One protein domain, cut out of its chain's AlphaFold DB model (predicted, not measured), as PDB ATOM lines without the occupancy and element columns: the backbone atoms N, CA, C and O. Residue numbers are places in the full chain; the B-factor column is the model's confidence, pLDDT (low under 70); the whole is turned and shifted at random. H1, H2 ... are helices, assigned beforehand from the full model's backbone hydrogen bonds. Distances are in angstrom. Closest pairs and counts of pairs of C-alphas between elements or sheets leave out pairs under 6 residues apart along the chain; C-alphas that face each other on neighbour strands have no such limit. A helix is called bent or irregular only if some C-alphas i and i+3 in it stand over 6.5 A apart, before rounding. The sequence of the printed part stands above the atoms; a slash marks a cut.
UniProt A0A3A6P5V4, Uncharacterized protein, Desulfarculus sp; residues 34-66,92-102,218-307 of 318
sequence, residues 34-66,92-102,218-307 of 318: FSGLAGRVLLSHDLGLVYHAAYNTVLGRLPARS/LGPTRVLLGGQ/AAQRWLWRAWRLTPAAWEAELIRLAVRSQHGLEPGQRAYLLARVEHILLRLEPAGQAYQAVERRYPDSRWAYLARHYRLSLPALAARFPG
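Overview. This is residues 34 to 66, 92 to 102 and 218 to 307 of the 318 residues of an uncharacterized protein of Desulfarculus sp (UniProt A0A3A6P5V4). Three helices, H6, H7 and H8, form an up-and-down bundle, and H5 folds back along H6 on the side away from H7 and H8. H1 and H2 pack on H5, the short H3 crosses H6, and H4 lies at the far end beyond H2, touching no helix. The printed part has 134 residues in three pieces, with eight named helices, H1 to H8 in chain order, and no named strand; its class is all helix. It is compact, with a radius of gyration of the C-alphas of 15.1 A, and spans 48 by 42 by 23 A.

Arrangement. H8, residues 286 to 304, is the longest helix; it is only just irregular, C-alphas 296 and 299 being 7.0 A apart, and has a kink of 34 degrees near residue 297. It forms a hairpin with H7, residues 268 to 281, at a shallow tilt of 17 degrees; the closest C-alphas, of Glu 279 and Ala 288, are 4.3 A apart. H7 forms a hairpin with H6, residues 251 to 264, at 14 degrees, closest at Glu 262 and Ala 271, 4.9 A between C-alphas. H6 is the hub, touching four helices. It touches H8 the same way at 9 degrees, with C-alphas of Gln 253 and Trp 287 closest at 5.9 A. H5, residues 232 to 244, forms a hairpin with H6 at 19 degrees; the closest C-alphas, of Arg 240 and Leu 258, are 6.2 A apart. H3, residues 94 to 100, touches H6 at a steep tilt of 69.7 degrees, only just short of about perpendicular, with C-alphas of Leu 99 and Arg 260 closest at 5.9 A. H1, residues 35 to 42, touches H5 at a steep tilt of 46 degrees, C-alphas of Gly 39 and Ala 242 being closest at 3.9 A. H2, residues 49 to 61, touches H5 with residues 49 to 53 alone, closest at Ala 53 and Glu 235, 6.2 A between C-alphas. H4, residues 218 to 229, is close to H2 but not clearly touching, with C-alphas of Leu 49 and Trp 227 closest at 7.6 A. Every O i to N i+4 pair is within hydrogen-bond range in H1, H2, H3, H5, H6 and H7; H4 has 7 of 8 and H8 13 of 15.

Along the chain. H8 is 27.4 A long from first to last C-alpha, ending at C-alpha 304 (131.074, 179.662, 185.174). H6 measures 20.1 A, H7 19.8 A, H5 18.7 A and H2 18.6 A. H1 begins at C-alpha 35 (111.473, 157.365, 206.003).

Size, cuts and confidence. The C-alphas farthest apart, of Ala 218 and Asp 284, are 47.9 A apart. Residues 67 to 91 and 103 to 217 are not printed; the gaps between C-alphas are 32.5 A and 32.9 A. Of the links printed whole, none is long. The mean pLDDT of the printed part is 89.3; residues 34 to 39 and 45 to 47 are under 70.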
ATOM      1  N   PHE A  34     109.056 155.945 209.157       51.22
ATOM      2  CA  PHE A  34     108.554 157.207 208.561       51.22
ATOM      3  C   PHE A  34     109.404 157.738 207.385       51.22
ATOM      4  O   PHE A  34     109.090 158.776 206.799       51.22
ATOM      5  N   SER A  35     110.445 157.003 206.992       60.19
ATOM      6  CA  SER A  35     111.473 157.365 206.003       60.19
ATOM      7  C   SER A  35     110.931 157.952 204.688       60.19
ATOM      8  O   SER A  35     111.500 158.897 204.129       60.19
ATOM      9  N   GLY A  36     109.783 157.462 204.214       61.06
ATOM     10  CA  GLY A  36     109.122 157.986 203.018       61.06
ATOM     11  C   GLY A  36     108.482 159.363 203.211       61.06
ATOM     12  O   GLY A  36     108.558 160.204 202.315       61.06
ATOM     13  N   LEU A  37     107.858 159.606 204.367       65.12
ATOM     14  CA  LEU A  37     107.227 160.886 204.691       65.12
ATOM     15  C   LEU A  37     108.293 161.951 204.948       65.12
ATOM     16  O   LEU A  37     108.206 163.027 204.366       65.12
ATOM     17  N   ALA A  38     109.335 161.609 205.707       65.12
ATOM     18  CA  ALA A  38     110.495 162.463 205.949       65.12
ATOM     19  C   ALA A  38     111.107 162.972 204.644       65.12
ATOM     20  O   ALA A  38     111.252 164.173 204.425       65.12
ATOM     21  N   GLY A  39     111.392 162.046 203.720       65.50
ATOM     22  CA  GLY A  39     111.961 162.370 202.416       65.50
ATOM     23  C   GLY A  39     111.023 163.230 201.574       65.50
ATOM     24  O   GLY A  39     111.466 164.189 200.943       65.50
ATOM     25  N   ARG A  40     109.715 162.940 201.590       72.44
ATOM     26  CA  ARG A  40     108.702 163.759 200.904       72.44
ATOM     27  C   ARG A  40     108.594 165.157 201.491       72.44
ATOM     28  O   ARG A  40     108.437 166.094 200.723       72.44
ATOM     29  N   VAL A  41     108.690 165.296 202.810       74.50
ATOM     30  CA  VAL A  41     108.624 166.574 203.521       74.50
ATOM     31  C   VAL A  41     109.892 167.386 203.252       74.50
ATOM     32  O   VAL A  41     109.792 168.522 202.794       74.50
ATOM     33  N   LEU A  42     111.079 166.793 203.413       74.44
ATOM     34  CA  LEU A  42     112.380 167.420 203.133       74.44
ATOM     35  C   LEU A  42     112.532 167.851 201.669       74.44
ATOM     36  O   LEU A  42     113.141 168.882 201.388       74.44
ATOM     37  N   LEU A  43     111.960 167.081 200.741       78.12
ATOM     38  CA  LEU A  43     111.931 167.401 199.311       78.12
ATOM     39  C   LEU A  43     110.649 168.118 198.887       78.12
ATOM     40  O   LEU A  43     110.464 168.388 197.694       78.12
ATOM     41  N   SER A  44     109.769 168.441 199.835       76.62
ATOM     42  CA  SER A  44     108.563 169.197 199.539       76.62
ATOM     43  C   SER A  44     108.960 170.593 199.082       76.62
ATOM     44  O   SER A  44     109.963 171.173 199.514       76.62
ATOM     45  N   HIS A  45     108.168 171.131 198.165       66.25
ATOM     46  CA  HIS A  45     108.359 172.485 197.674       66.25
ATOM     47  C   HIS A  45     108.286 173.520 198.812       66.25
ATOM     48  O   HIS A  45     109.001 174.519 198.756       66.25
ATOM     49  N   ASP A  46     107.497 173.239 199.853       64.81
ATOM     50  CA  ASP A  46     107.234 174.141 200.977       64.81
ATOM     51  C   ASP A  46     108.413 174.304 201.935       64.81
ATOM     52  O   ASP A  46     108.581 175.371 202.526       64.81
ATOM     53  N   LEU A  47     109.256 173.275 202.091       66.50
ATOM     54  CA  LEU A  47     110.425 173.373 202.969       66.50
ATOM     55  C   LEU A  47     111.603 174.109 202.331       66.50
ATOM     56  O   LEU A  47     112.489 174.579 203.045       66.50
ATOM     57  N   GLY A  48     111.629 174.203 200.999       77.69
ATOM     58  CA  GLY A  48     112.596 174.997 200.244       77.69
ATOM     59  C   GLY A  48     114.074 174.635 200.445       77.69
ATOM     60  O   GLY A  48     114.940 175.386 199.997       77.69
ATOM     61  N   LEU A  49     114.377 173.499 201.089       85.19
ATOM     62  CA  LEU A  49     115.732 173.090 201.469       85.19
ATOM     63  C   LEU A  49     116.664 173.018 200.253       85.19
ATOM     64  O   LEU A  49     117.755 173.582 200.271       85.19
ATOM     65  N   VAL A  50     116.209 172.380 199.171       90.31
ATOM     66  CA  VAL A  50     117.006 172.223 197.947       90.31
ATOM     67  C   VAL A  50     117.297 173.578 197.292       90.31
ATOM     68  O   VAL A  50     118.427 173.820 196.872       90.31
ATOM     69  N   TYR A  51     116.325 174.497 197.255       89.56
ATOM     70  CA  TYR A  51     116.545 175.845 196.710       89.56
ATOM     71  C   TYR A  51     117.486 176.660 197.586       89.56
ATOM     72  O   TYR A  51     118.326 177.384 197.067       89.56
ATOM     73  N   HIS A  52     117.360 176.543 198.909       87.62
ATOM     74  CA  HIS A  52     118.240 177.231 199.846       87.62
ATOM     75  C   HIS A  52     119.690 176.772 199.680       87.62
ATOM     76  O   HIS A  52     120.580 177.609 199.526       87.62
ATOM     77  N   ALA A  53     119.908 175.457 199.627       91.56
ATOM     78  CA  ALA A  53     121.227 174.875 199.434       91.56
ATOM     79  C   ALA A  53     121.829 175.276 198.077       91.56
ATOM     80  O   ALA A  53     122.978 175.718 198.013       91.56
ATOM     81  N   ALA A  54     121.044 175.218 196.994       94.56
ATOM     82  CA  ALA A  54     121.474 175.669 195.668       94.56
ATOM     83  C   ALA A  54     121.808 177.173 195.650       94.56
ATOM     84  O   ALA A  54     122.876 177.570 195.184       94.56
ATOM     85  N   TYR A  55     120.943 178.016 196.223       93.69
ATOM     86  CA  TYR A  55     121.164 179.458 196.341       93.69
ATOM     87  C   TYR A  55     122.460 179.773 197.098       93.69
ATOM     88  O   TYR A  55     123.304 180.516 196.596       93.69
ATOM     89  N   ASN A  56     122.656 179.183 198.281       91.38
ATOM     90  CA  ASN A  56     123.857 179.406 199.089       91.38
ATOM     91  C   ASN A  56     125.116 178.892 198.397       91.38
ATOM     92  O   ASN A  56     126.165 179.530 198.489       91.38
ATOM     93  N   THR A  57     125.010 177.777 197.677       93.75
ATOM     94  CA  THR A  57     126.111 177.241 196.879       93.75
ATOM     95  C   THR A  57     126.531 178.244 195.808       93.75
ATOM     96  O   THR A  57     127.710 178.587 195.740       93.75
ATOM     97  N   VAL A  58     125.586 178.766 195.015       95.62
ATOM     98  CA  VAL A  58     125.874 179.772 193.977       95.62
ATOM     99  C   VAL A  58     126.476 181.029 194.600       95.62
ATOM    100  O   VAL A  58     127.532 181.476 194.159       95.62
ATOM    101  N   LEU A  59     125.883 181.559 195.674       93.44
ATOM    102  CA  LEU A  59     126.427 182.719 196.389       93.44
ATOM    103  C   LEU A  59     127.837 182.469 196.929       93.44
ATOM    104  O   LEU A  59     128.686 183.357 196.887       93.44
ATOM    105  N   GLY A  60     128.109 181.258 197.410       92.12
ATOM    106  CA  GLY A  60     129.432 180.842 197.857       92.12
ATOM    107  C   GLY A  60     130.489 180.917 196.753       92.12
ATOM    108  O   GLY A  60     131.667 181.092 197.061       92.12
ATOM    109  N   ARG A  61     130.098 180.849 195.476       93.38
ATOM    110  CA  ARG A  61     131.000 180.967 194.317       93.38
ATOM    111  C   ARG A  61     131.167 182.391 193.799       93.38
ATOM    112  O   ARG A  61     132.038 182.623 192.969       93.38
ATOM    113  N   LEU A  62     130.378 183.340 194.293       93.00
ATOM    114  CA  LEU A  62     130.472 184.735 193.882       93.00
ATOM    115  C   LEU A  62     131.459 185.528 194.758       93.00
ATOM    116  O   LEU A  62     131.631 185.215 195.944       93.00
ATOM    117  N   PRO A  63     132.101 186.575 194.204       92.19
ATOM    118  CA  PRO A  63     132.819 187.571 194.990       92.19
ATOM    119  C   PRO A  63     131.951 188.168 196.107       92.19
ATOM    120  O   PRO A  63     130.768 188.443 195.923       92.19
ATOM    121  N   ALA A  64     132.551 188.462 197.265       87.44
ATOM    122  CA  ALA A  64     131.822 188.976 198.434       87.44
ATOM    123  C   ALA A  64     131.068 190.302 198.188       87.44
ATOM    124  O   ALA A  64     130.156 190.639 198.941       87.44
ATOM    125  N   ARG A  65     131.450 191.059 197.150       88.94
ATOM    126  CA  ARG A  65     130.854 192.348 196.761       88.94
ATOM    127  C   ARG A  65     130.054 192.284 195.453       88.94
ATOM    128  O   ARG A  65     129.858 193.318 194.822       88.94
ATOM    129  N   SER A  66     129.609 191.100 195.026       93.75
ATOM    130  CA  SER A  66     128.755 190.975 193.838       93.75
ATOM    131  C   SER A  66     127.472 191.794 193.973       93.75
ATOM    132  O   SER A  66     126.820 191.798 195.021       93.75
ATOM    133  N   LEU A  92     106.155 168.029 186.953       85.69
ATOM    134  CA  LEU A  92     106.882 167.685 188.159       85.69
ATOM    135  C   LEU A  92     107.048 168.942 189.000       85.69
ATOM    136  O   LEU A  92     107.402 170.008 188.505       85.69
ATOM    137  N   GLY A  93     106.898 168.780 190.313       87.19
ATOM    138  CA  GLY A  93     107.193 169.862 191.241       87.19
ATOM    139  C   GLY A  93     108.642 170.367 191.096       87.19
ATOM    140  O   GLY A  93     109.549 169.574 190.811       87.19
ATOM    141  N   PRO A  94     108.894 171.657 191.368       88.69
ATOM    142  CA  PRO A  94     110.171 172.323 191.089       88.69
ATOM    143  C   PRO A  94     111.390 171.647 191.751       88.69
ATOM    144  O   PRO A  94     112.476 171.608 191.171       88.69
ATOM    145  N   THR A  95     111.220 170.999 192.912       91.06
ATOM    146  CA  THR A  95     112.309 170.282 193.598       91.06
ATOM    147  C   THR A  95     112.737 169.059 192.791       91.06
ATOM    148  O   THR A  95     113.926 168.766 192.668       91.06
ATOM    149  N   ARG A  96     111.760 168.342 192.220       91.25
ATOM    150  CA  ARG A  96     112.011 167.169 191.378       91.25
ATOM    151  C   ARG A  96     112.626 167.562 190.047       91.25
ATOM    152  O   ARG A  96     113.487 166.831 189.578       91.25
ATOM    153  N   VAL A  97     112.235 168.700 189.480       93.88
ATOM    154  CA  VAL A  97     112.846 169.241 188.257       93.88
ATOM    155  C   VAL A  97     114.312 169.598 188.501       93.88
ATOM    156  O   VAL A  97     115.181 169.143 187.762       93.88
ATOM    157  N   LEU A  98     114.626 170.316 189.585       95.06
ATOM    158  CA  LEU A  98     116.008 170.684 189.912       95.06
ATOM    159  C   LEU A  98     116.898 169.453 190.180       95.06
ATOM    160  O   LEU A  98     118.010 169.353 189.648       95.06
ATOM    161  N   LEU A  99     116.398 168.490 190.967       94.50
ATOM    162  CA  LEU A  99     117.106 167.236 191.245       94.50
ATOM    163  C   LEU A  99     117.226 166.360 189.997       94.50
ATOM    164  O   LEU A  99     118.312 165.890 189.689       94.50
ATOM    165  N   GLY A 100     116.139 166.163 189.257       94.50
ATOM    166  CA  GLY A 100     116.120 165.367 188.031       94.50
ATOM    167  C   GLY A 100     116.922 165.999 186.896       94.50
ATOM    168  O   GLY A 100     117.367 165.286 186.002       94.50
ATOM    169  N   GLY A 101     117.140 167.313 186.957       95.56
ATOM    170  CA  GLY A 101     117.839 168.096 185.948       95.56
ATOM    171  C   GLY A 101     116.998 168.377 184.704       95.56
ATOM    172  O   GLY A 101     117.488 169.043 183.810       95.56
ATOM    173  N   GLN A 102     115.755 167.923 184.608       94.81
ATOM    174  CA  GLN A 102     114.945 168.078 183.398       94.81
ATOM    175  C   GLN A 102     113.635 168.773 183.734       94.81
ATOM    176  O   GLN A 102     113.006 168.415 184.732       94.81
ATOM    177  N   ALA A 218     104.731 182.085 210.645       80.19
ATOM    178  CA  ALA A 218     105.733 182.075 211.712       80.19
ATOM    179  C   ALA A 218     106.601 180.802 211.674       80.19
ATOM    180  O   ALA A 218     107.818 180.900 211.835       80.19
ATOM    181  N   ALA A 219     105.994 179.648 211.373       75.44
ATOM    182  CA  ALA A 219     106.688 178.371 211.231       75.44
ATOM    183  C   ALA A 219     107.677 178.376 210.055       75.44
ATOM    184  O   ALA A 219     108.838 178.024 210.242       75.44
ATOM    185  N   GLN A 220     107.272 178.861 208.877       74.31
ATOM    186  CA  GLN A 220     108.159 178.976 207.708       74.31
ATOM    187  C   GLN A 220     109.350 179.903 207.984       74.31
ATOM    188  O   GLN A 220     110.496 179.571 207.676       74.31
ATOM    189  N   ARG A 221     109.112 181.051 208.636       80.88
ATOM    190  CA  ARG A 221     110.197 181.957 209.050       80.88
ATOM    191  C   ARG A 221     111.145 181.308 210.052       80.88
ATOM    192  O   ARG A 221     112.349 181.542 209.965       80.88
ATOM    193  N   TRP A 222     110.620 180.546 211.009       81.56
ATOM    194  CA  TRP A 222     111.434 179.829 211.987       81.56
ATOM    195  C   TRP A 222     112.270 178.734 211.319       81.56
ATOM    196  O   TRP A 222     113.487 178.736 211.490       81.56
ATOM    197  N   LEU A 223     111.656 177.891 210.484       75.19
ATOM    198  CA  LEU A 223     112.333 176.830 209.732       75.19
ATOM    199  C   LEU A 223     113.463 177.395 208.878       75.19
ATOM    200  O   LEU A 223     114.596 176.938 208.951       75.19
ATOM    201  N   TRP A 224     113.196 178.466 208.137       75.69
ATOM    202  CA  TRP A 224     114.228 179.103 207.334       75.69
ATOM    203  C   TRP A 224     115.361 179.716 208.170       75.69
ATOM    204  O   TRP A 224     116.525 179.673 207.771       75.69
ATOM    205  N   ARG A 225     115.053 180.292 209.342       80.62
ATOM    206  CA  ARG A 225     116.092 180.765 210.271       80.62
ATOM    207  C   ARG A 225     116.938 179.605 210.784       80.62
ATOM    208  O   ARG A 225     118.148 179.773 210.872       80.62
ATOM    209  N   ALA A 226     116.324 178.464 211.091       77.81
ATOM    210  CA  ALA A 226     117.044 177.256 211.471       77.81
ATOM    211  C   ALA A 226     117.955 176.783 210.325       77.81
ATOM    212  O   ALA A 226     119.141 176.565 210.554       77.81
ATOM    213  N   TRP A 227     117.455 176.763 209.084       76.31
ATOM    214  CA  TRP A 227     118.226 176.379 207.890       76.31
ATOM    215  C   TRP A 227     119.423 177.273 207.619       76.31
ATOM    216  O   TRP A 227     120.483 176.785 207.247       76.31
ATOM    217  N   ARG A 228     119.325 178.575 207.886       74.19
ATOM    218  CA  ARG A 228     120.495 179.461 207.799       74.19
ATOM    219  C   ARG A 228     121.629 179.112 208.755       74.19
ATOM    220  O   ARG A 228     122.758 179.536 208.518       74.19
ATOM    221  N   LEU A 229     121.315 178.450 209.861       78.69
ATOM    222  CA  LEU A 229     122.297 178.040 210.860       78.69
ATOM    223  C   LEU A 229     122.840 176.637 210.573       78.69
ATOM    224  O   LEU A 229     123.824 176.231 211.188       78.69
ATOM    225  N   THR A 230     122.228 175.908 209.640       74.12
ATOM    226  CA  THR A 230     122.678 174.589 209.215       74.12
ATOM    227  C   THR A 230     123.962 174.729 208.391       74.12
ATOM    228  O   THR A 230     123.984 175.466 207.403       74.12
ATOM    229  N   PRO A 231     125.061 174.049 208.761       82.19
ATOM    230  CA  PRO A 231     126.273 174.062 207.950       82.19
ATOM    231  C   PRO A 231     125.996 173.507 206.546       82.19
ATOM    232  O   PRO A 231     125.281 172.520 206.406       82.19
ATOM    233  N   ALA A 232     126.624 174.061 205.505       77.56
ATOM    234  CA  ALA A 232     126.409 173.612 204.120       77.56
ATOM    235  C   ALA A 232     126.667 172.101 203.919       77.56
ATOM    236  O   ALA A 232     125.988 171.442 203.135       77.56
ATOM    237  N   ALA A 233     127.619 171.528 204.668       78.44
ATOM    238  CA  ALA A 233     127.871 170.086 204.661       78.44
ATOM    239  C   ALA A 233     126.637 169.274 205.094       78.44
ATOM    240  O   ALA A 233     126.368 168.220 204.530       78.44
ATOM    241  N   TRP A 234     125.863 169.790 206.048       85.12
ATOM    242  CA  TRP A 234     124.649 169.147 206.542       85.12
ATOM    243  C   TRP A 234     123.491 169.273 205.556       85.12
ATOM    244  O   TRP A 234     122.740 168.317 205.398       85.12
ATOM    245  N   GLU A 235     123.359 170.406 204.855       85.62
ATOM    246  CA  GLU A 235     122.340 170.558 203.806       85.62
ATOM    247  C   GLU A 235     122.492 169.463 202.737       85.62
ATOM    248  O   GLU A 235     121.508 168.831 202.352       85.62
ATOM    249  N   ALA A 236     123.730 169.174 202.323       89.31
ATOM    250  CA  ALA A 236     124.019 168.093 201.385       89.31
ATOM    251  C   ALA A 236     123.572 166.725 201.920       89.31
ATOM    252  O   ALA A 236     122.886 165.987 201.212       89.31
ATOM    253  N   GLU A 237     123.923 166.385 203.165       90.31
ATOM    254  CA  GLU A 237     123.540 165.096 203.751       90.31
ATOM    255  C   GLU A 237     122.030 164.955 203.926       90.31
ATOM    256  O   GLU A 237     121.492 163.890 203.635       90.31
ATOM    257  N   LEU A 238     121.327 166.017 204.332       87.88
ATOM    258  CA  LEU A 238     119.869 166.000 204.464       87.88
ATOM    259  C   LEU A 238     119.190 165.751 203.117       87.88
ATOM    260  O   LEU A 238     118.274 164.934 203.030       87.88
ATOM    261  N   ILE A 239     119.664 166.395 202.046       91.38
ATOM    262  CA  ILE A 239     119.129 166.167 200.699       91.38
ATOM    263  C   ILE A 239     119.430 164.731 200.244       91.38
ATOM    264  O   ILE A 239     118.540 164.056 199.725       91.38
ATOM    265  N   ARG A 240     120.649 164.217 200.469       93.88
ATOM    266  CA  ARG A 240     120.986 162.821 200.135       93.88
ATOM    267  C   ARG A 240     120.151 161.823 200.922       93.88
ATOM    268  O   ARG A 240     119.693 160.841 200.342       93.88
ATOM    269  N   LEU A 241     119.955 162.054 202.219       89.88
ATOM    270  CA  LEU A 241     119.105 161.227 203.069       89.88
ATOM    271  C   LEU A 241     117.681 161.203 202.517       89.88
ATOM    272  O   LEU A 241     117.135 160.124 202.305       89.88
ATOM    273  N   ALA A 242     117.138 162.373 202.180       89.38
ATOM    274  CA  ALA A 242     115.804 162.488 201.617       89.38
ATOM    275  C   ALA A 242     115.665 161.778 200.260       89.38
ATOM    276  O   ALA A 242     114.629 161.180 199.987       89.38
ATOM    277  N   VAL A 243     116.704 161.786 199.414       92.44
ATOM    278  CA  VAL A 243     116.732 161.003 198.162       92.44
ATOM    279  C   VAL A 243     116.799 159.498 198.444       92.44
ATOM    280  O   VAL A 243     116.082 158.722 197.814       92.44
ATOM    281  N   ARG A 244     117.641 159.060 199.391       92.81
ATOM    282  CA  ARG A 244     117.778 157.638 199.767       92.81
ATOM    283  C   ARG A 244     116.486 157.072 200.349       92.81
ATOM    284  O   ARG A 244     116.192 155.905 200.109       92.81
ATOM    285  N   SER A 245     115.735 157.893 201.077       87.56
ATOM    286  CA  SER A 245     114.506 157.493 201.757       87.56
ATOM    287  C   SER A 245     113.268 157.482 200.849       87.56
ATOM    288  O   SER A 245     112.191 157.064 201.278       87.56
ATOM    289  N   GLN A 246     113.393 157.900 199.581       86.38
ATOM    290  CA  GLN A 246     112.308 157.763 198.611       86.38
ATOM    291  C   GLN A 246     112.100 156.298 198.205       86.38
ATOM    292  O   GLN A 246     112.959 155.647 197.595       86.38
ATOM    293  N   HIS A 247     110.896 155.815 198.504       87.94
ATOM    294  CA  HIS A 247     110.377 154.528 198.053       87.94
ATOM    295  C   HIS A 247     109.987 154.576 196.572       87.94
ATOM    296  O   HIS A 247     109.565 155.617 196.067       87.94
ATOM    297  N   GLY A 248     110.117 153.441 195.879       90.12
ATOM    298  CA  GLY A 248     109.718 153.293 194.473       90.12
ATOM    299  C   GLY A 248     110.700 153.851 193.436       90.12
ATOM    300  O   GLY A 248     110.399 153.817 192.248       90.12
ATOM    301  N   LEU A 249     111.868 154.356 193.850       93.12
ATOM    302  CA  LEU A 249     112.940 154.700 192.911       93.12
ATOM    303  C   LEU A 249     113.693 153.444 192.473       93.12
ATOM    304  O   LEU A 249     114.177 152.685 193.315       93.12
ATOM    305  N   GLU A 250     113.886 153.285 191.165       96.62
ATOM    306  CA  GLU A 250     114.808 152.286 190.621       96.62
ATOM    307  C   GLU A 250     116.238 152.517 191.155       96.62
ATOM    308  O   GLU A 250     116.643 153.669 191.362       96.62
ATOM    309  N   PRO A 251     117.066 151.466 191.321       97.31
ATOM    310  CA  PRO A 251     118.449 151.621 191.780       97.31
ATOM    311  C   PRO A 251     119.276 152.611 190.941       97.31
ATOM    312  O   PRO A 251     119.988 153.450 191.501       97.31
ATOM    313  N   GLY A 252     119.132 152.569 189.609       97.62
ATOM    314  CA  GLY A 252     119.781 153.510 188.690       97.62
ATOM    315  C   GLY A 252     119.284 154.946 188.857       97.62
ATOM    316  O   GLY A 252     120.091 155.874 188.911       97.62
ATOM    317  N   GLN A 253     117.972 155.128 189.047       97.50
ATOM    318  CA  GLN A 253     117.368 156.432 189.317       97.50
ATOM    319  C   GLN A 253     117.907 157.041 190.607       97.50
ATOM    320  O   GLN A 253     118.313 158.200 190.626       97.50
ATOM    321  N   ARG A 254     117.928 156.264 191.695       97.56
ATOM    322  CA  ARG A 254     118.430 156.722 192.994       97.56
ATOM    323  C   ARG A 254     119.902 157.123 192.904       97.56
ATOM    324  O   ARG A 254     120.270 158.183 193.404       97.56
ATOM    325  N   ALA A 255     120.732 156.307 192.253       98.25
ATOM    326  CA  ALA A 255     122.147 156.614 192.054       98.25
ATOM    327  C   ALA A 255     122.340 157.904 191.235       98.25
ATOM    328  O   ALA A 255     123.136 158.762 191.616       98.25
ATOM    329  N   TYR A 256     121.554 158.084 190.171       98.44
ATOM    330  CA  TYR A 256     121.540 159.311 189.379       98.44
ATOM    331  C   TYR A 256     121.123 160.539 190.197       98.44
ATOM    332  O   TYR A 256     121.816 161.554 190.169       98.44
ATOM    333  N   LEU A 257     120.039 160.454 190.972       97.50
ATOM    334  CA  LEU A 257     119.585 161.564 191.813       97.50
ATOM    335  C   LEU A 257     120.624 161.933 192.880       97.50
ATOM    336  O   LEU A 257     120.819 163.113 193.148       97.50
ATOM    337  N   LEU A 258     121.343 160.962 193.447       97.69
ATOM    338  CA  LEU A 258     122.452 161.240 194.366       97.69
ATOM    339  C   LEU A 258     123.625 161.944 193.667       97.69
ATOM    340  O   LEU A 258     124.162 162.901 194.218       97.69
ATOM    341  N   ALA A 259     123.976 161.546 192.439       98.19
ATOM    342  CA  ALA A 259     124.972 162.261 191.636       98.19
ATOM    343  C   ALA A 259     124.526 163.703 191.326       98.19
ATOM    344  O   ALA A 259     125.319 164.644 191.374       98.19
ATOM    345  N   ARG A 260     123.226 163.898 191.071       97.75
ATOM    346  CA  ARG A 260     122.618 165.220 190.893       97.75
ATOM    347  C   ARG A 260     122.712 166.088 192.147       97.75
ATOM    348  O   ARG A 260     122.918 167.284 191.982       97.75
ATOM    349  N   VAL A 261     122.632 165.531 193.362       97.31
ATOM    350  CA  VAL A 261     122.856 166.306 194.602       97.31
ATOM    351  C   VAL A 261     124.249 166.940 194.602       97.31
ATOM    352  O   VAL A 261     124.370 168.137 194.850       97.31
ATOM    353  N   GLU A 262     125.298 166.191 194.254       97.06
ATOM    354  CA  GLU A 262     126.650 166.761 194.145       97.06
ATOM    355  C   GLU A 262     126.718 167.870 193.089       97.06
ATOM    356  O   GLU A 262     127.302 168.929 193.320       97.06
ATOM    357  N   HIS A 263     126.080 167.642 191.939       97.19
ATOM    358  CA  HIS A 263     126.064 168.578 190.821       97.19
ATOM    359  C   HIS A 263     125.388 169.907 191.183       97.19
ATOM    360  O   HIS A 263     125.973 170.963 190.953       97.19
ATOM    361  N   ILE A 264     124.179 169.883 191.762       96.56
ATOM    362  CA  ILE A 264     123.449 171.110 192.137       96.56
ATOM    363  C   ILE A 264     124.157 171.880 193.263       96.56
ATOM    364  O   ILE A 264     124.057 173.099 193.355       96.56
ATOM    365  N   LEU A 265     124.938 171.180 194.090       95.94
ATOM    366  CA  LEU A 265     125.791 171.782 195.118       95.94
ATOM    367  C   LEU A 265     127.190 172.145 194.591       95.94
ATOM    368  O   LEU A 265     128.100 172.444 195.367       95.94
ATOM    369  N   LEU A 266     127.374 172.142 193.265       96.00
ATOM    370  CA  LEU A 266     128.612 172.492 192.566       96.00
ATOM    371  C   LEU A 266     129.848 171.727 193.085       96.00
ATOM    372  O   LEU A 266     130.983 172.203 192.984       96.00
ATOM    373  N   ARG A 267     129.655 170.518 193.624       95.25
ATOM    374  CA  ARG A 267     130.716 169.573 194.001       95.25
ATOM    375  C   ARG A 267     131.104 168.776 192.755       95.25
ATOM    376  O   ARG A 267     130.808 167.592 192.642       95.25
ATOM    377  N   LEU A 268     131.707 169.471 191.787       96.06
ATOM    378  CA  LEU A 268     131.811 169.007 190.397       96.06
ATOM    379  C   LEU A 268     132.638 167.724 190.235       96.06
ATOM    380  O   LEU A 268     132.244 166.851 189.472       96.06
ATOM    381  N   GLU A 269     133.740 167.573 190.970       96.25
ATOM    382  CA  GLU A 269     134.542 166.345 190.931       96.25
ATOM    383  C   GLU A 269     133.781 165.137 191.523       96.25
ATOM    384  O   GLU A 269     133.596 164.159 190.792       96.25
ATOM    385  N   PRO A 270     133.232 165.200 192.759       96.81
ATOM    386  CA  PRO A 270     132.338 164.158 193.267       96.81
ATOM    387  C   PRO A 270     131.154 163.853 192.340       96.81
ATOM    388  O   PRO A 270     130.809 162.687 192.146       96.81
ATOM    389  N   ALA A 271     130.553 164.876 191.724       97.88
ATOM    390  CA  ALA A 271     129.475 164.697 190.756       97.88
ATOM    391  C   ALA A 271     129.940 163.893 189.533       97.88
ATOM    392  O   ALA A 271     129.268 162.946 189.129       97.88
ATOM    393  N   GLY A 272     131.107 164.225 188.972       98.31
ATOM    394  CA  GLY A 272     131.698 163.514 187.838       98.31
ATOM    395  C   GLY A 272     131.953 162.039 188.139       98.31
ATOM    396  O   GLY A 272     131.545 161.179 187.355       98.31
ATOM    397  N   GLN A 273     132.542 161.742 189.299       98.44
ATOM    398  CA  GLN A 273     132.772 160.369 189.761       98.44
ATOM    399  C   GLN A 273     131.451 159.604 189.942       98.44
ATOM    400  O   GLN A 273     131.318 158.461 189.496       98.44
ATOM    401  N   ALA A 274     130.444 160.244 190.545       98.38
ATOM    402  CA  ALA A 274     129.133 159.641 190.753       98.38
ATOM    403  C   ALA A 274     128.403 159.364 189.426       98.38
ATOM    404  O   ALA A 274     127.838 158.284 189.261       98.38
ATOM    405  N   TYR A 275     128.467 160.270 188.443       98.62
ATOM    406  CA  TYR A 275     127.906 160.021 187.110       98.62
ATOM    407  C   TYR A 275     128.600 158.870 186.387       98.62
ATOM    408  O   TYR A 275     127.920 157.995 185.859       98.62
ATOM    409  N   GLN A 276     129.934 158.804 186.430       98.62
ATOM    410  CA  GLN A 276     130.677 157.672 185.868       98.62
ATOM    411  C   GLN A 276     130.292 156.347 186.537       98.62
ATOM    412  O   GLN A 276     130.260 155.305 185.884       98.62
ATOM    413  N   ALA A 277     130.008 156.352 187.842       98.44
ATOM    414  CA  ALA A 277     129.521 155.166 188.538       98.44
ATOM    415  C   ALA A 277     128.118 154.751 188.059       98.44
ATOM    416  O   ALA A 277     127.881 153.560 187.869       98.44
ATOM    417  N   VAL A 278     127.214 155.709 187.812       98.56
ATOM    418  CA  VAL A 278     125.889 155.434 187.224       98.56
ATOM    419  C   VAL A 278     126.031 154.847 185.819       98.56
ATOM    420  O   VAL A 278     125.424 153.817 185.540       98.56
ATOM    421  N   GLU A 279     126.867 155.450 184.967       98.44
ATOM    422  CA  GLU A 279     127.128 154.972 183.601       98.44
ATOM    423  C   GLU A 279     127.691 153.547 183.579       98.44
ATOM    424  O   GLU A 279     127.253 152.735 182.774       98.44
ATOM    425  N   ARG A 280     128.628 153.219 184.476       98.44
ATOM    426  CA  ARG A 280     129.230 151.877 184.540       98.44
ATOM    427  C   ARG A 280     128.291 150.821 185.114       98.44
ATOM    428  O   ARG A 280     128.308 149.686 184.658       98.44
ATOM    429  N   ARG A 281     127.512 151.169 186.143       98.38
ATOM    430  CA  ARG A 281     126.670 150.206 186.870       98.38
ATOM    431  C   ARG A 281     125.318 149.963 186.200       98.38
ATOM    432  O   ARG A 281     124.732 148.908 186.410       98.38
ATOM    433  N   TYR A 282     124.820 150.930 185.431       97.94
ATOM    434  CA  TYR A 282     123.506 150.869 184.790       97.94
ATOM    435  C   TYR A 282     123.571 151.292 183.308       97.94
ATOM    436  O   TYR A 282     122.798 152.172 182.914       97.94
ATOM    437  N   PRO A 283     124.481 150.718 182.497       97.94
ATOM    438  CA  PRO A 283     124.856 151.241 181.177       97.94
ATOM    439  C   PRO A 283     123.682 151.390 180.204       97.94
ATOM    440  O   PRO A 283     123.621 152.387 179.486       97.94
ATOM    441  N   ASP A 284     122.716 150.472 180.253       97.19
ATOM    442  CA  ASP A 284     121.555 150.453 179.348       97.19
ATOM    443  C   ASP A 284     120.338 151.212 179.902       97.19
ATOM    444  O   ASP A 284     119.260 151.231 179.310       97.19
ATOM    445  N   SER A 285     120.479 151.849 181.067       97.31
ATOM    446  CA  SER A 285     119.389 152.609 181.673       97.31
ATOM    447  C   SER A 285     119.304 154.026 181.106       97.31
ATOM    448  O   SER A 285     120.316 154.683 180.839       97.31
ATOM    449  N   ARG A 286     118.088 154.592 181.069       95.69
ATOM    450  CA  ARG A 286     117.901 156.031 180.792       95.69
ATOM    451  C   ARG A 286     118.720 156.926 181.734       95.69
ATOM    452  O   ARG A 286     119.081 158.044 181.381       95.69
ATOM    453  N   TRP A 287     119.026 156.439 182.935       97.06
ATOM    454  CA  TRP A 287     119.791 157.162 183.946       97.06
ATOM    455  C   TRP A 287     121.273 157.269 183.596       97.06
ATOM    456  O   TRP A 287     121.873 158.297 183.891       97.06
ATOM    457  N   ALA A 288     121.849 156.267 182.924       98.00
ATOM    458  CA  ALA A 288     123.203 156.356 182.380       98.00
ATOM    459  C   ALA A 288     123.288 157.379 181.242       98.00
ATOM    460  O   ALA A 288     124.222 158.180 181.221       98.00
ATOM    461  N   TYR A 289     122.285 157.429 180.357       96.31
ATOM    462  CA  TYR A 289     122.193 158.472 179.328       96.31
ATOM    463  C   TYR A 289     122.188 159.881 179.945       96.31
ATOM    464  O   TYR A 289     122.998 160.732 179.570       96.31
ATOM    465  N   LEU A 290     121.331 160.117 180.945       96.25
ATOM    466  CA  LEU A 290     121.279 161.408 181.638       96.25
ATOM    467  C   LEU A 290     122.575 161.706 182.399       96.25
ATOM    468  O   LEU A 290     123.094 162.817 182.309       96.25
ATOM    469  N   ALA A 291     123.129 160.724 183.116       98.00
ATOM    470  CA  ALA A 291     124.393 160.867 183.833       98.00
ATOM    471  C   ALA A 291     125.529 161.295 182.898       98.00
ATOM    472  O   ALA A 291     126.238 162.256 183.204       98.00
ATOM    473  N   ARG A 292     125.647 160.651 181.730       97.88
ATOM    474  CA  ARG A 292     126.615 161.023 180.695       97.88
ATOM    475  C   ARG A 292     126.436 162.471 180.270       97.88
ATOM    476  O   ARG A 292     127.410 163.218 180.243       97.88
ATOM    477  N   HIS A 293     125.201 162.877 179.980       96.00
ATOM    478  CA  HIS A 293     124.925 164.243 179.563       96.00
ATOM    479  C   HIS A 293     125.377 165.258 180.624       96.00
ATOM    480  O   HIS A 293     126.160 166.156 180.318       96.00
ATOM    481  N   TYR A 294     124.940 165.126 181.883       97.44
ATOM    482  CA  TYR A 294     125.325 166.090 182.927       97.44
ATOM    483  C   TYR A 294     126.800 166.030 183.292       97.44
ATOM    484  O   TYR A 294     127.349 167.038 183.727       97.44
ATOM    485  N   ARG A 295     127.465 164.886 183.114       97.81
ATOM    486  CA  ARG A 295     128.919 164.812 183.255       97.81
ATOM    487  C   ARG A 295     129.621 165.668 182.203       97.81
ATOM    488  O   ARG A 295     130.577 166.361 182.538       97.81
ATOM    489  N   LEU A 296     129.138 165.652 180.959       96.81
ATOM    490  CA  LEU A 296     129.682 166.477 179.876       96.81
ATOM    491  C   LEU A 296     129.422 167.979 180.077       96.81
ATOM    492  O   LEU A 296     130.174 168.784 179.537       96.81
ATOM    493  N   SER A 297     128.427 168.377 180.882       95.50
ATOM    494  CA  SER A 297     128.181 169.792 181.206       95.50
ATOM    495  C   SER A 297     129.011 170.330 182.382       95.50
ATOM    496  O   SER A 297     129.080 171.548 182.576       95.50
ATOM    497  N   LEU A 298     129.690 169.465 183.150       96.88
ATOM    498  CA  LEU A 298     130.506 169.879 184.302       96.88
ATOM    499  C   LEU A 298     131.598 170.909 183.958       96.88
ATOM    500  O   LEU A 298     131.765 171.836 184.751       96.88
ATOM    501  N   PRO A 299     132.315 170.832 182.816       97.19
ATOM    502  CA  PRO A 299     133.302 171.851 182.454       97.19
ATOM    503  C   PRO A 299     132.697 173.248 182.282       97.19
ATOM    504  O   PRO A 299     133.283 174.224 182.743       97.19
ATOM    505  N   ALA A 300     131.502 173.359 181.690       96.25
ATOM    506  CA  ALA A 300     130.813 174.642 181.538       96.25
ATOM    507  C   ALA A 300     130.420 175.235 182.902       96.25
ATOM    508  O   ALA A 300     130.602 176.429 183.148       96.25
ATOM    509  N   LEU A 301     129.956 174.390 183.831       95.81
ATOM    510  CA  LEU A 301     129.703 174.796 185.215       95.81
ATOM    511  C   LEU A 301     130.982 175.197 185.949       95.81
ATOM    512  O   LEU A 301     130.966 176.185 186.678       95.81
ATOM    513  N   ALA A 302     132.086 174.474 185.753       96.00
ATOM    514  CA  ALA A 302     133.378 174.797 186.354       96.00
ATOM    515  C   ALA A 302     133.909 176.145 185.855       96.00
ATOM    516  O   ALA A 302     134.377 176.951 186.655       96.00
ATOM    517  N   ALA A 303     133.777 176.411 184.554       95.56
ATOM    518  CA  ALA A 303     134.151 177.685 183.953       95.56
ATOM    519  C   ALA A 303     133.295 178.841 184.494       95.56
ATOM    520  O   ALA A 303     133.815 179.918 184.782       95.56
ATOM    521  N   ARG A 304     131.985 178.622 184.675       95.69
ATOM    522  CA  ARG A 304     131.074 179.662 185.174       95.69
ATOM    523  C   ARG A 304     131.195 179.914 186.677       95.69
ATOM    524  O   ARG A 304     131.044 181.057 187.121       95.69
ATOM    525  N   PHE A 305     131.426 178.851 187.441       95.31
ATOM    526  CA  PHE A 305     131.497 178.836 188.898       95.31
ATOM    527  C   PHE A 305     132.816 178.213 189.354       95.31
ATOM    528  O   PHE A 305     132.805 177.135 189.974       95.31
ATOM    529  N   PRO A 306     133.955 178.877 189.075       89.75
ATOM    530  CA  PRO A 306     135.248 178.360 189.482       89.75
ATOM    531  C   PRO A 306     135.220 178.071 190.981       89.75
ATOM    532  O   PRO A 306     134.546 178.753 191.766       89.75
ATOM    533  N   GLY A 307     135.911 177.006 191.392       81.75
ATOM    534  CA  GLY A 307     136.162 176.796 192.811       81.75
ATOM    535  C   GLY A 307     136.728 178.091 193.388       81.75
ATOM    536  O   GLY A 307     137.478 178.790 192.703       81.75
TER     537      GLY A 307